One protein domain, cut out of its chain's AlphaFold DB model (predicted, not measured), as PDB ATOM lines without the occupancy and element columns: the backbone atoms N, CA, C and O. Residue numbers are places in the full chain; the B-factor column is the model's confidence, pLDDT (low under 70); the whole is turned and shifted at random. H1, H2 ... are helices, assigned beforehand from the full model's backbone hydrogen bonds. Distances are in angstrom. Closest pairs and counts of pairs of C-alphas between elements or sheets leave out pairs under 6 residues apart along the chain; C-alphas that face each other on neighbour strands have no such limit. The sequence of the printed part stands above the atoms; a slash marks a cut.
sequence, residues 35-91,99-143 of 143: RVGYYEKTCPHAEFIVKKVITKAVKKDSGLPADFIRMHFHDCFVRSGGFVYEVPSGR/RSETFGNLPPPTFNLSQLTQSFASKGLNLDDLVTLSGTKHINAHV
ATOM      1  N   ARG A  35      36.878  32.899   6.105       84.50
ATOM      2  CA  ARG A  35      36.124  33.419   7.256       84.50
ATOM      3  C   ARG A  35      35.480  34.753   6.923       84.50
ATOM      4  O   ARG A  35      36.070  35.569   6.215       84.50
ATOM      5  N   VAL A  36      34.276  34.968   7.438       85.44
ATOM      6  CA  VAL A  36      33.654  36.298   7.452       85.44
ATOM      7  C   VAL A  36      34.515  37.217   8.324       85.44
ATOM      8  O   VAL A  36      35.094  36.757   9.311       85.44
ATOM      9  N   GLY A  37      34.693  38.474   7.914       85.62
ATOM     10  CA  GLY A  37      35.525  39.427   8.653       85.62
ATOM     11  C   GLY A  37      37.034  39.153   8.574       85.62
ATOM     12  O   GLY A  37      37.797  39.651   9.399       85.62
ATOM     13  N   TYR A  38      37.522  38.391   7.579       87.44
ATOM     14  CA  TYR A  38      38.961  38.099   7.425       87.44
ATOM     15  C   TYR A  38      39.837  39.364   7.463       87.44
ATOM     16  O   TYR A  38      40.952  39.330   7.988       87.44
ATOM     17  N   TYR A  39      39.326  40.470   6.912       88.38
ATOM     18  CA  TYR A  39      40.030  41.744   6.802       88.38
ATOM     19  C   TYR A  39      39.796  42.709   7.970       88.38
ATOM     20  O   TYR A  39      40.379  43.784   7.958       88.38
ATOM     21  N   GLU A  40      39.029  42.360   9.006       89.56
ATOM     22  CA  GLU A  40      38.716  43.284  10.114       89.56
ATOM     23  C   GLU A  40      39.958  43.907  10.765       89.56
ATOM     24  O   GLU A  40      39.972  45.090  11.090       89.56
ATOM     25  N   LYS A  41      41.030  43.123  10.929       88.81
ATOM     26  CA  LYS A  41      42.263  43.579  11.591       88.81
ATOM     27  C   LYS A  41      43.290  44.196  10.641       88.81
ATOM     28  O   LYS A  41      44.125  44.974  11.082       88.81
ATOM     29  N   THR A  42      43.272  43.824   9.363       92.56
ATOM     30  CA  THR A  42      44.278  44.251   8.373       92.56
ATOM     31  C   THR A  42      43.778  45.391   7.493       92.56
ATOM     32  O   THR A  42      44.531  46.310   7.189       92.56
ATOM     33  N   CYS A  43      42.509  45.347   7.088       90.88
ATOM     34  CA  CYS A  43      41.838  46.357   6.279       90.88
ATOM     35  C   CYS A  43      40.330  46.411   6.629       90.88
ATOM     36  O   CYS A  43      39.500  45.903   5.868       90.88
ATOM     37  N   PRO A  44      39.942  47.040   7.758       91.44
ATOM     38  CA  PRO A  44      38.566  47.011   8.280       91.44
ATOM     39  C   PRO A  44      37.517  47.612   7.335       91.44
ATOM     40  O   PRO A  44      36.329  47.331   7.449       91.44
ATOM     41  N   HIS A  45      37.939  48.449   6.387       93.19
ATOM     42  CA  HIS A  45      37.040  49.112   5.443       93.19
ATOM     43  C   HIS A  45      36.893  48.381   4.104       93.19
ATOM     44  O   HIS A  45      36.158  48.870   3.247       93.19
ATOM     45  N   ALA A  46      37.560  47.241   3.899       91.56
ATOM     46  CA  ALA A  46      37.554  46.539   2.615       91.56
ATOM     47  C   ALA A  46      36.127  46.224   2.130       91.56
ATOM     48  O   ALA A  46      35.731  46.639   1.040       91.56
ATOM     49  N   GLU A  47      35.321  45.572   2.968       87.75
ATOM     50  CA  GLU A  47      33.945  45.187   2.624       87.75
ATOM     51  C   GLU A  47      33.042  46.413   2.410       87.75
ATOM     52  O   GLU A  47      32.243  46.458   1.469       87.75
ATOM     53  N   PHE A  48      33.222  47.457   3.225       91.12
ATOM     54  CA  PHE A  48      32.485  48.713   3.091       91.12
ATOM     55  C   PHE A  48      32.779  49.421   1.761       91.12
ATOM     56  O   PHE A  48      31.856  49.864   1.074       91.12
ATOM     57  N   ILE A  49      34.055  49.520   1.377       93.69
ATOM     58  CA  ILE A  49      34.478  50.169   0.132       93.69
ATOM     59  C   ILE A  49      33.908  49.414  -1.071       93.69
ATOM     60  O   ILE A  49      33.304  50.039  -1.945       93.69
ATOM     61  N   VAL A  50      34.032  48.084  -1.087       92.25
ATOM     62  CA  VAL A  50      33.492  47.237  -2.161       92.25
ATOM     63  C   VAL A  50      31.980  47.430  -2.286       92.25
ATOM     64  O   VAL A  50      31.491  47.745  -3.373       92.25
ATOM     65  N   LYS A  51      31.234  47.369  -1.174       89.81
ATOM     66  CA  LYS A  51      29.780  47.597  -1.166       89.81
ATOM     67  C   LYS A  51      29.413  48.992  -1.676       89.81
ATOM     68  O   LYS A  51      28.481  49.135  -2.469       89.81
ATOM     69  N   LYS A  52      30.147  50.031  -1.274       93.44
ATOM     70  CA  LYS A  52      29.919  51.416  -1.723       93.44
ATOM     71  C   LYS A  52      30.135  51.577  -3.230       93.44
ATOM     72  O   LYS A  52      29.335  52.233  -3.896       93.44
ATOM     73  N   VAL A  53      31.200  50.991  -3.774       93.62
ATOM     74  CA  VAL A  53      31.505  51.069  -5.210       93.62
ATOM     75  C   VAL A  53      30.481  50.282  -6.024       93.62
ATOM     76  O   VAL A  53      29.925  50.831  -6.973       93.62
ATOM     77  N   ILE A  54      30.167  49.047  -5.617       90.69
ATOM     78  CA  ILE A  54      29.191  48.199  -6.314       90.69
ATOM     79  C   ILE A  54      27.814  48.858  -6.305       90.69
ATOM     80  O   ILE A  54      27.213  49.016  -7.357       90.69
ATOM     81  N   THR A  55      27.325  49.326  -5.154       89.12
ATOM     82  CA  THR A  55      26.007  49.983  -5.082       89.12
ATOM     83  C   THR A  55      25.929  51.243  -5.943       89.12
ATOM     84  O   THR A  55      24.889  51.507  -6.543       89.12
ATOM     85  N   LYS A  56      27.020  52.009  -6.061       92.19
ATOM     86  CA  LYS A  56      27.087  53.149  -6.984       92.19
ATOM     87  C   LYS A  56      27.053  52.704  -8.449       92.19
ATOM     88  O   LYS A  56      26.390  53.350  -9.253       92.19
ATOM     89  N   ALA A  57      27.767  51.635  -8.790       90.69
ATOM     90  CA  ALA A  57      27.842  51.116 -10.150       90.69
ATOM     91  C   ALA A  57      26.515  50.481 -10.597       90.69
ATOM     92  O   ALA A  57      26.015  50.818 -11.660       90.69
ATOM     93  N   VAL A  58      25.886  49.666  -9.748       90.12
ATOM     94  CA  VAL A  58      24.589  49.019 -10.021       90.12
ATOM     95  C   VAL A  58      23.470  50.043 -10.211       90.12
ATOM     96  O   VAL A  58      22.600  49.867 -11.054       90.12
ATOM     97  N   LYS A  59      23.509  51.166  -9.480       89.88
ATOM     98  CA  LYS A  59      22.576  52.283  -9.710       89.88
ATOM     99  C   LYS A  59      22.722  52.923 -11.092       89.88
ATOM    100  O   LYS A  59      21.794  53.577 -11.547       89.88
ATOM    101  N   LYS A  60      23.898  52.804 -11.710       93.19
ATOM    102  CA  LYS A  60      24.180  53.334 -13.046       93.19
ATOM    103  C   LYS A  60      23.827  52.325 -14.141       93.19
ATOM    104  O   LYS A  60      23.399  52.743 -15.208       93.19
ATOM    105  N   ASP A  61      24.031  51.038 -13.881       90.44
ATOM    106  CA  ASP A  61      23.782  49.951 -14.824       90.44
ATOM    107  C   ASP A  61      23.276  48.707 -14.074       90.44
ATOM    108  O   ASP A  61      23.989  48.110 -13.259       90.44
ATOM    109  N   SER A  62      22.031  48.327 -14.363       85.19
ATOM    110  CA  SER A  62      21.341  47.186 -13.761       85.19
ATOM    111  C   SER A  62      21.841  45.827 -14.264       85.19
ATOM    112  O   SER A  62      21.532  44.815 -13.637       85.19
ATOM    113  N   GLY A  63      22.642  45.774 -15.337       85.88
ATOM    114  CA  GLY A  63      23.263  44.548 -15.851       85.88
ATOM    115  C   GLY A  63      24.508  44.105 -15.072       85.88
ATOM    116  O   GLY A  63      24.834  42.915 -15.039       85.88
ATOM    117  N   LEU A  64      25.166  45.029 -14.365       87.06
ATOM    118  CA  LEU A  64      26.415  44.765 -13.641       87.06
ATOM    119  C   LEU A  64      26.343  43.665 -12.567       87.06
ATOM    120  O   LEU A  64      27.304  42.903 -12.459       87.06
ATOM    121  N   PRO A  65      25.261  43.514 -11.772       84.00
ATOM    122  CA  PRO A  65      25.140  42.393 -10.843       84.00
ATOM    123  C   PRO A  65      25.268  41.037 -11.544       84.00
ATOM    124  O   PRO A  65      25.982  40.163 -11.055       84.00
ATOM    125  N   ALA A  66      24.625  40.878 -12.707       81.56
ATOM    126  CA  ALA A  66      24.692  39.647 -13.487       81.56
ATOM    127  C   ALA A  66      26.106  39.408 -14.038       81.56
ATOM    128  O   ALA A  66      26.590  38.277 -14.021       81.56
ATOM    129  N   ASP A  67      26.796  40.466 -14.476       85.12
ATOM    130  CA  ASP A  67      28.180  40.382 -14.948       85.12
ATOM    131  C   ASP A  67      29.166  39.999 -13.835       85.12
ATOM    132  O   ASP A  67      30.017  39.132 -14.050       85.12
ATOM    133  N   PHE A  68      29.044  40.587 -12.638       85.75
ATOM    134  CA  PHE A  68      29.888  40.239 -11.487       85.75
ATOM    135  C   PHE A  68      29.676  38.795 -11.048       85.75
ATOM    136  O   PHE A  68      30.644  38.070 -10.813       85.75
ATOM    137  N   ILE A  69      28.416  38.366 -10.981       82.88
ATOM    138  CA  ILE A  69      28.054  36.991 -10.656       82.88
ATOM    139  C   ILE A  69      28.619  36.032 -11.712       82.88
ATOM    140  O   ILE A  69      29.268  35.053 -11.355       82.88
ATOM    141  N   ARG A  70      28.468  36.334 -13.009       82.81
ATOM    142  CA  ARG A  70      29.037  35.516 -14.094       82.81
ATOM    143  C   ARG A  70      30.559  35.416 -13.998       82.81
ATOM    144  O   ARG A  70      31.091  34.329 -14.196       82.81
ATOM    145  N   MET A  71      31.251  36.516 -13.699       84.44
ATOM    146  CA  MET A  71      32.704  36.504 -13.505       84.44
ATOM    147  C   MET A  71      33.089  35.616 -12.314       84.44
ATOM    148  O   MET A  71      33.973  34.777 -12.435       84.44
ATOM    149  N   HIS A  72      32.370  35.728 -11.192       81.62
ATOM    150  CA  HIS A  72      32.600  34.883 -10.020       81.62
ATOM    151  C   HIS A  72      32.349  33.396 -10.307       81.62
ATOM    152  O   HIS A  72      33.143  32.546  -9.909       81.62
ATOM    153  N   PHE A  73      31.281  33.068 -11.041       75.81
ATOM    154  CA  PHE A  73      31.044  31.708 -11.515       75.81
ATOM    155  C   PHE A  73      32.170  31.234 -12.423       75.81
ATOM    156  O   PHE A  73      32.656  30.129 -12.237       75.81
ATOM    157  N   HIS A  74      32.632  32.053 -13.359       78.38
ATOM    158  CA  HIS A  74      33.726  31.675 -14.246       78.38
ATOM    159  C   HIS A  74      35.035  31.398 -13.482       78.38
ATOM    160  O   HIS A  74      35.784  30.500 -13.861       78.38
ATOM    161  N   ASP A  75      35.280  32.121 -12.385       77.06
ATOM    162  CA  ASP A  75      36.474  31.957 -11.553       77.06
ATOM    163  C   ASP A  75      36.365  30.822 -10.523       77.06
ATOM    164  O   ASP A  75      37.390  30.289 -10.096       77.06
ATOM    165  N   CYS A  76      35.160  30.470 -10.060       73.12
ATOM    166  CA  CYS A  76      35.000  29.580  -8.902       73.12
ATOM    167  C   CYS A  76      33.888  28.515  -9.031       73.12
ATOM    168  O   CYS A  76      33.938  27.522  -8.314       73.12
ATOM    169  N   PHE A  77      32.898  28.692  -9.910       59.03
ATOM    170  CA  PHE A  77      31.651  27.907  -9.998       59.03
ATOM    171  C   PHE A  77      31.029  27.605  -8.609       59.03
ATOM    172  O   PHE A  77      30.867  26.453  -8.215       59.03
ATOM    173  N   VAL A  78      30.703  28.675  -7.857       54.38
ATOM    174  CA  VAL A  78      30.162  28.661  -6.472       54.38
ATOM    175  C   VAL A  78      28.784  29.334  -6.389       54.38
ATOM    176  O   VAL A  78      28.453  30.211  -7.177       54.38
ATOM    177  N   ARG A  79      28.010  28.933  -5.373       52.34
ATOM    178  CA  ARG A  79      26.663  29.362  -4.973       52.34
ATOM    179  C   ARG A  79      26.480  30.886  -4.808       52.34
ATOM    180  O   ARG A  79      26.888  31.439  -3.791       52.34
ATOM    181  N   SER A  80      25.790  31.553  -5.737       53.84
ATOM    182  CA  SER A  80      25.322  32.938  -5.562       53.84
ATOM    183  C   SER A  80      23.837  33.073  -5.910       53.84
ATOM    184  O   SER A  80      23.449  32.929  -7.069       53.84
ATOM    185  N   GLY A  81      23.019  33.369  -4.899       53.69
ATOM    186  CA  GLY A  81      21.642  33.848  -5.039       53.69
ATOM    187  C   GLY A  81      21.575  35.335  -4.682       53.69
ATOM    188  O   GLY A  81      22.391  35.815  -3.899       53.69
ATOM    189  N   GLY A  82      20.629  36.074  -5.266       54.59
ATOM    190  CA  GLY A  82      20.506  37.541  -5.195       54.59
ATOM    191  C   GLY A  82      20.106  38.145  -3.838       54.59
ATOM    192  O   GLY A  82      19.368  39.124  -3.807       54.59
ATOM    193  N   PHE A  83      20.581  37.592  -2.724       57.75
ATOM    194  CA  PHE A  83      20.341  38.096  -1.371       57.75
ATOM    195  C   PHE A  83      21.611  38.731  -0.793       57.75
ATOM    196  O   PHE A  83      22.721  38.446  -1.236       57.75
ATOM    197  N   VAL A  84      21.470  39.602   0.208       62.59
ATOM    198  CA  VAL A  84      22.627  40.087   0.974       62.59
ATOM    199  C   VAL A  84      23.054  38.965   1.918       62.59
ATOM    200  O   VAL A  84      22.332  38.660   2.862       62.59
ATOM    201  N   TYR A  85      24.208  38.356   1.658       71.62
ATOM    202  CA  TYR A  85      24.824  37.363   2.535       71.62
ATOM    203  C   TYR A  85      26.267  37.756   2.854       71.62
ATOM    204  O   TYR A  85      26.931  38.440   2.071       71.62
ATOM    205  N   GLU A  86      26.744  37.341   4.023       76.88
ATOM    206  CA  GLU A  86      28.143  37.511   4.402       76.88
ATOM    207  C   GLU A  86      29.010  36.550   3.583       76.88
ATOM    208  O   GLU A  86      28.747  35.347   3.532       76.88
ATOM    209  N   VAL A  87      30.035  37.080   2.913       80.06
ATOM    210  CA  VAL A  87      30.909  36.300   2.030       80.06
ATOM    211  C   VAL A  87      32.192  35.956   2.787       80.06
ATOM    212  O   VAL A  87      32.959  36.865   3.113       80.06
ATOM    213  N   PRO A  88      32.480  34.667   3.049       83.38
ATOM    214  CA  PRO A  88      33.767  34.269   3.600       83.38
ATOM    215  C   PRO A  88      34.915  34.766   2.708       83.38
ATOM    216  O   PRO A  88      34.892  34.579   1.492       83.38
ATOM    217  N   SER A  89      35.924  35.401   3.301       82.69
ATOM    218  CA  SER A  89      37.041  36.020   2.581       82.69
ATOM    219  C   SER A  89      38.398  35.439   3.004       82.69
ATOM    220  O   SER A  89      38.480  34.583   3.888       82.69
ATOM    221  N   GLY A  90      39.469  35.832   2.300       83.81
ATOM    222  CA  GLY A  90      40.823  35.281   2.478       83.81
ATOM    223  C   GLY A  90      41.308  34.356   1.351       83.81
ATOM    224  O   GLY A  90      42.389  33.777   1.465       83.81
ATOM    225  N   ARG A  91      40.549  34.230   0.248       84.62
ATOM    226  CA  ARG A  91      41.009  33.533  -0.967       84.62
ATOM    227  C   ARG A  91      42.279  34.206  -1.496       84.62
ATOM    228  O   ARG A  91      42.321  35.424  -1.639       84.62
ATOM    229  N   ARG A  99      44.090  28.567 -19.998       84.81
ATOM    230  CA  ARG A  99      42.920  28.366 -20.875       84.81
ATOM    231  C   ARG A  99      42.503  26.894 -20.959       84.81
ATOM    232  O   ARG A  99      41.324  26.613 -21.082       84.81
ATOM    233  N   SER A 100      43.431  25.942 -20.884       86.38
ATOM    234  CA  SER A 100      43.085  24.513 -20.944       86.38
ATOM    235  C   SER A 100      42.175  24.065 -19.794       86.38
ATOM    236  O   SER A 100      41.394  23.137 -19.967       86.38
ATOM    237  N   GLU A 101      42.237  24.735 -18.638       83.00
ATOM    238  CA  GLU A 101      41.406  24.415 -17.475       83.00
ATOM    239  C   GLU A 101      39.940  24.837 -17.683       83.00
ATOM    240  O   GLU A 101      39.059  24.287 -17.031       83.00
ATOM    241  N   THR A 102      39.632  25.743 -18.619       80.44
ATOM    242  CA  THR A 102      38.250  26.200 -18.837       80.44
ATOM    243  C   THR A 102      37.375  25.102 -19.436       80.44
ATOM    244  O   THR A 102      36.239  24.928 -19.012       80.44
ATOM    245  N   PHE A 103      37.904  24.313 -20.376       77.62
ATOM    246  CA  PHE A 103      37.138  23.277 -21.084       77.62
ATOM    247  C   PHE A 103      36.721  22.096 -20.199       77.62
ATOM    248  O   PHE A 103      35.740  21.429 -20.504       77.62
ATOM    249  N   GLY A 104      37.459  21.831 -19.115       77.44
ATOM    250  CA  GLY A 104      37.134  20.766 -18.163       77.44
ATOM    251  C   GLY A 104      36.311  21.227 -16.959       77.44
ATOM    252  O   GLY A 104      35.754  20.390 -16.255       77.44
ATOM    253  N   ASN A 105      36.247  22.538 -16.698       79.88
ATOM    254  CA  ASN A 105      35.611  23.089 -15.498       79.88
ATOM    255  C   ASN A 105      34.350  23.913 -15.786       79.88
ATOM    256  O   ASN A 105      33.549  24.101 -14.872       79.88
ATOM    257  N   LEU A 106      34.163  24.393 -17.019       84.31
ATOM    258  CA  LEU A 106      32.988  25.160 -17.420       84.31
ATOM    259  C   LEU A 106      32.066  24.296 -18.286       84.31
ATOM    260  O   LEU A 106      32.492  23.837 -19.350       84.31
ATOM    261  N   PRO A 107      30.801  24.097 -17.884       84.12
ATOM    262  CA  PRO A 107      29.843  23.396 -18.721       84.12
ATOM    263  C   PRO A 107      29.475  24.267 -19.941       84.12
ATOM    264  O   PRO A 107      29.078  25.424 -19.772       84.12
ATOM    265  N   PRO A 108      29.584  23.752 -21.179       83.88
ATOM    266  CA  PRO A 108      29.121  24.450 -22.368       83.88
ATOM    267  C   PRO A 108      27.584  24.521 -22.403       83.88
ATOM    268  O   PRO A 108      26.904  23.650 -21.851       83.88
ATOM    269  N   PRO A 109      27.007  25.501 -23.126       82.56
ATOM    270  CA  PRO A 109      25.554  25.687 -23.209       82.56
ATOM    271  C   PRO A 109      24.823  24.540 -23.928       82.56
ATOM    272  O   PRO A 109      23.597  24.510 -23.949       82.56
ATOM    273  N   THR A 110      25.560  23.605 -24.531       85.56
ATOM    274  CA  THR A 110      25.034  22.427 -25.228       85.56
ATOM    275  C   THR A 110      24.872  21.203 -24.323       85.56
ATOM    276  O   THR A 110      24.396  20.173 -24.799       85.56
ATOM    277  N   PHE A 111      25.296  21.262 -23.053       87.50
ATOM    278  CA  PHE A 111      25.130  20.143 -22.122       87.50
ATOM    279  C   PHE A 111      23.654  19.856 -21.844       87.50
ATOM    280  O   PHE A 111      22.859  20.760 -21.593       87.50
ATOM    281  N   ASN A 112      23.298  18.570 -21.845       89.31
ATOM    282  CA  ASN A 112      21.992  18.127 -21.366       89.31
ATOM    283  C   ASN A 112      21.941  18.118 -19.825       89.31
ATOM    284  O   ASN A 112      22.969  18.206 -19.153       89.31
ATOM    285  N   LEU A 113      20.741  17.975 -19.252       86.94
ATOM    286  CA  LEU A 113      20.545  18.031 -17.798       86.94
ATOM    287  C   LEU A 113      21.400  17.005 -17.029       86.94
ATOM    288  O   LEU A 113      21.921  17.324 -15.963       86.94
ATOM    289  N   SER A 114      21.592  15.800 -17.573       89.50
ATOM    290  CA  SER A 114      22.408  14.749 -16.945       89.50
ATOM    291  C   SER A 114      23.894  15.127 -16.916       89.50
ATOM    292  O   SER A 114      24.533  15.070 -15.866       89.50
ATOM    293  N   GLN A 115      24.425  15.609 -18.042       89.31
ATOM    294  CA  GLN A 115      25.807  16.086 -18.161       89.31
ATOM    295  C   GLN A 115      26.066  17.304 -17.270       89.31
ATOM    296  O   GLN A 115      27.104  17.392 -16.614       89.31
ATOM    297  N   LEU A 116      25.104  18.224 -17.201       85.88
ATOM    298  CA  LEU A 116      25.186  19.407 -16.354       85.88
ATOM    299  C   LEU A 116      25.189  19.025 -14.868       85.88
ATOM    300  O   LEU A 116      26.034  19.498 -14.114       85.88
ATOM    301  N   THR A 117      24.318  18.096 -14.468       87.62
ATOM    302  CA  THR A 117      24.267  17.581 -13.091       87.62
ATOM    303  C   THR A 117      25.577  16.894 -12.706       87.62
ATOM    304  O   THR A 117      26.096  17.141 -11.622       87.62
ATOM    305  N   GLN A 118      26.168  16.095 -13.599       88.38
ATOM    306  CA  GLN A 118      27.472  15.460 -13.360       88.38
ATOM    307  C   GLN A 118      28.609  16.482 -13.241       88.38
ATOM    308  O   GLN A 118      29.466  16.359 -12.365       88.38
ATOM    309  N   SER A 119      28.597  17.523 -14.076       86.50
ATOM    310  CA  SER A 119      29.574  18.611 -14.001       86.50
ATOM    311  C   SER A 119      29.506  19.341 -12.656       86.50
ATOM    312  O   SER A 119      30.548  19.632 -12.074       86.50
ATOM    313  N   PHE A 120      28.306  19.597 -12.128       86.81
ATOM    314  CA  PHE A 120      28.107  20.238 -10.821       86.81
ATOM    315  C   PHE A 120      28.454  19.295  -9.660       86.81
ATOM    316  O   PHE A 120      29.147  19.699  -8.726       86.81
ATOM    317  N   ALA A 121      28.090  18.014  -9.767       88.25
ATOM    318  CA  ALA A 121      28.445  16.990  -8.787       88.25
ATOM    319  C   ALA A 121      29.966  16.831  -8.639       88.25
ATOM    320  O   ALA A 121      30.462  16.665  -7.527       88.25
ATOM    321  N   SER A 122      30.730  16.985  -9.731       86.50
ATOM    322  CA  SER A 122      32.203  16.991  -9.688       86.50
ATOM    323  C   SER A 122      32.799  18.143  -8.859       86.50
ATOM    324  O   SER A 122      33.966  18.092  -8.473       86.50
ATOM    325  N   LYS A 123      31.999  19.179  -8.569       84.56
ATOM    326  CA  LYS A 123      32.338  20.328  -7.716       84.56
ATOM    327  C   LYS A 123      31.691  20.255  -6.331       84.56
ATOM    328  O   LYS A 123      31.768  21.218  -5.578       84.56
ATOM    329  N   GLY A 124      31.068  19.123  -5.993       86.62
ATOM    330  CA  GLY A 124      30.353  18.932  -4.732       86.62
ATOM    331  C   GLY A 124      29.013  19.669  -4.656       86.62
ATOM    332  O   GLY A 124      28.494  19.844  -3.558       86.62
ATOM    333  N   LEU A 125      28.462  20.108  -5.794       85.69
ATOM    334  CA  LEU A 125      27.162  20.779  -5.879       85.69
ATOM    335  C   LEU A 125      26.069  19.787  -6.283       85.69
ATOM    336  O   LEU A 125      26.303  18.886  -7.091       85.69
ATOM    337  N   ASN A 126      24.871  19.952  -5.727       88.12
ATOM    338  CA  ASN A 126      23.747  19.050  -5.970       88.12
ATOM    339  C   ASN A 126      22.755  19.610  -7.018       88.12
ATOM    340  O   ASN A 126      22.960  20.672  -7.607       88.12
ATOM    341  N   LEU A 127      21.674  18.868  -7.281       84.88
ATOM    342  CA  LEU A 127      20.631  19.283  -8.229       84.88
ATOM    343  C   LEU A 127      19.896  20.560  -7.777       84.88
ATOM    344  O   LEU A 127      19.514  21.369  -8.619       84.88
ATOM    345  N   ASP A 128      19.722  20.752  -6.471       85.00
ATOM    346  CA  ASP A 128      19.085  21.943  -5.898       85.00
ATOM    347  C   ASP A 128      19.958  23.195  -6.093       85.00
ATOM    348  O   ASP A 128      19.471  24.235  -6.540       85.00
ATOM    349  N   ASP A 129      21.276  23.067  -5.899       82.81
ATOM    350  CA  ASP A 129      22.257  24.096  -6.240       82.81
ATOM    351  C   ASP A 129      22.212  24.392  -7.747       82.81
ATOM    352  O   ASP A 129      22.206  25.551  -8.151       82.81
ATOM    353  N   LEU A 130      22.127  23.370  -8.606       84.31
ATOM    354  CA  LEU A 130      22.037  23.567 -10.054       84.31
ATOM    355  C   LEU A 130      20.794  24.386 -10.448       84.31
ATOM    356  O   LEU A 130      20.902  25.336 -11.229       84.31
ATOM    357  N   VAL A 131      19.618  24.049  -9.910       83.44
ATOM    358  CA  VAL A 131      18.371  24.792 -10.173       83.44
ATOM    359  C   VAL A 131      18.466  26.217  -9.626       83.44
ATOM    360  O   VAL A 131      18.168  27.178 -10.335       83.44
ATOM    361  N   THR A 132      18.964  26.372  -8.402       81.44
ATOM    362  CA  THR A 132      19.137  27.678  -7.756       81.44
ATOM    363  C   THR A 132      20.082  28.584  -8.547       81.44
ATOM    364  O   THR A 132      19.799  29.766  -8.747       81.44
ATOM    365  N   LEU A 133      21.192  28.040  -9.049       75.94
ATOM    366  CA  LEU A 133      22.212  28.809  -9.762       75.94
ATOM    367  C   LEU A 133      21.819  29.103 -11.210       75.94
ATOM    368  O   LEU A 133      22.090  30.198 -11.699       75.94
ATOM    369  N   SER A 134      21.109  28.189 -11.875       76.69
ATOM    370  CA  SER A 134      20.536  28.433 -13.209       76.69
ATOM    371  C   SER A 134      19.352  29.416 -13.191       76.69
ATOM    372  O   SER A 134      19.095  30.086 -14.193       76.69
ATOM    373  N   GLY A 135      18.687  29.582 -12.042       67.50
ATOM    374  CA  GLY A 135      17.603  30.544 -11.816       67.50
ATOM    375  C   GLY A 135      18.019  32.024 -11.793       67.50
ATOM    376  O   GLY A 135      17.157  32.903 -11.840       67.50
ATOM    377  N   THR A 136      19.320  32.349 -11.806       57.97
ATOM    378  CA  THR A 136      19.825  33.744 -11.808       57.97
ATOM    379  C   THR A 136      19.563  34.526 -13.106       57.97
ATOM    380  O   THR A 136      20.006  35.662 -13.259       57.97
ATOM    381  N   LYS A 137      18.751  33.992 -14.023       47.41
ATOM    382  CA  LYS A 137      18.244  34.716 -15.198       47.41
ATOM    383  C   LYS A 137      17.105  35.707 -14.889       47.41
ATOM    384  O   LYS A 137      16.723  36.464 -15.775       47.41
ATOM    385  N   HIS A 138      16.574  35.731 -13.662       44.59
ATOM    386  CA  HIS A 138      15.411  36.555 -13.291       44.59
ATOM    387  C   HIS A 138      15.717  38.003 -12.851       44.59
ATOM    388  O   HIS A 138      14.791  38.750 -12.548       44.59
ATOM    389  N   ILE A 139      16.982  38.437 -12.860       51.50
ATOM    390  CA  ILE A 139      17.387  39.822 -12.527       51.50
ATOM    391  C   ILE A 139      17.248  40.827 -13.692       51.50
ATOM    392  O   ILE A 139      17.665  41.969 -13.546       51.50
ATOM    393  N   ASN A 140      16.636  40.450 -14.824       41.91
ATOM    394  CA  ASN A 140      16.424  41.342 -15.981       41.91
ATOM    395  C   ASN A 140      15.023  41.228 -16.618       41.91
ATOM    396  O   ASN A 140      14.897  41.076 -17.831       41.91
ATOM    397  N   ALA A 141      13.952  41.314 -15.824       35.12
ATOM    398  CA  ALA A 141      12.611  41.566 -16.365       35.12
ATOM    399  C   ALA A 141      11.698  42.214 -15.310       35.12
ATOM    400  O   ALA A 141      10.969  41.504 -14.627       35.12
ATOM    401  N   HIS A 142      11.803  43.543 -15.185       38.72
ATOM    402  CA  HIS A 142      10.877  44.529 -14.587       38.72
ATOM    403  C   HIS A 142      11.622  45.538 -13.705       38.72
ATOM    404  O   HIS A 142      11.674  45.365 -12.492       38.72
ATOM    405  N   VAL A 143      12.187  46.576 -14.333       44.19
ATOM    406  CA  VAL A 143      11.848  48.006 -14.159       44.19
ATOM    407  C   VAL A 143      12.251  48.713 -15.449       44.19
ATOM    408  O   VAL A 143      13.386  48.459 -15.907       44.19
TER     409      VAL A 143
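AT A GLANCE: This is residues 35 to 91 and 99 to 143 of the 143 residues of the protein "Peroxidase" of Spirodela intermedia (UniProt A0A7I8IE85). In a loose, open set of helices H2 takes the middle: H1 makes a corner with it and sticks out with residues 48 to 53, H5 runs back alongside H2, and short H4 stands across the beginning of H5. The printed part has 102 residues with five named helices, H1 to H5, no named strand: all helix. It is loose, radius of gyration of the C-alphas 15.9 A, spanning 43 by 37 by 28 A.

HOW THE PARTS SIT: H1, residues 46 to 58, and H2, residues 64 to 76, only just touch, with 3 pairs of C-alphas within 8 A, only at the corner; the closest C-alphas, of Val 58 and Leu 64, are 5.9 A apart. H3, residues 100 to 105, is near H2. H4, residues 113 to 121, touches residues 127 to 130 of H5, residues 127 to 140, about perpendicular at 75 degrees; the closest C-alphas, of Thr 117 and Leu 127, are 6.3 A apart. H2 and H5 are close but not clearly touching. Every O i to N i+4 pair is within hydrogen-bond range in H1, H2 and H4, against 1 of 2 in H3 and 5 of 10 in H5.

IN THESE COORDINATES: H1 begins at C-alpha 46 (37.554, 46.539, 2.615); H5, 23.8 A long, ends at C-alpha 140 (16.424, 41.342, -15.981).

THE WHOLE: Residues 92 to 98 are not printed; C-alphas 91 and 99 are 20.7 A apart. Residues 77 to 84 and 135 to 143 have pLDDT under 70.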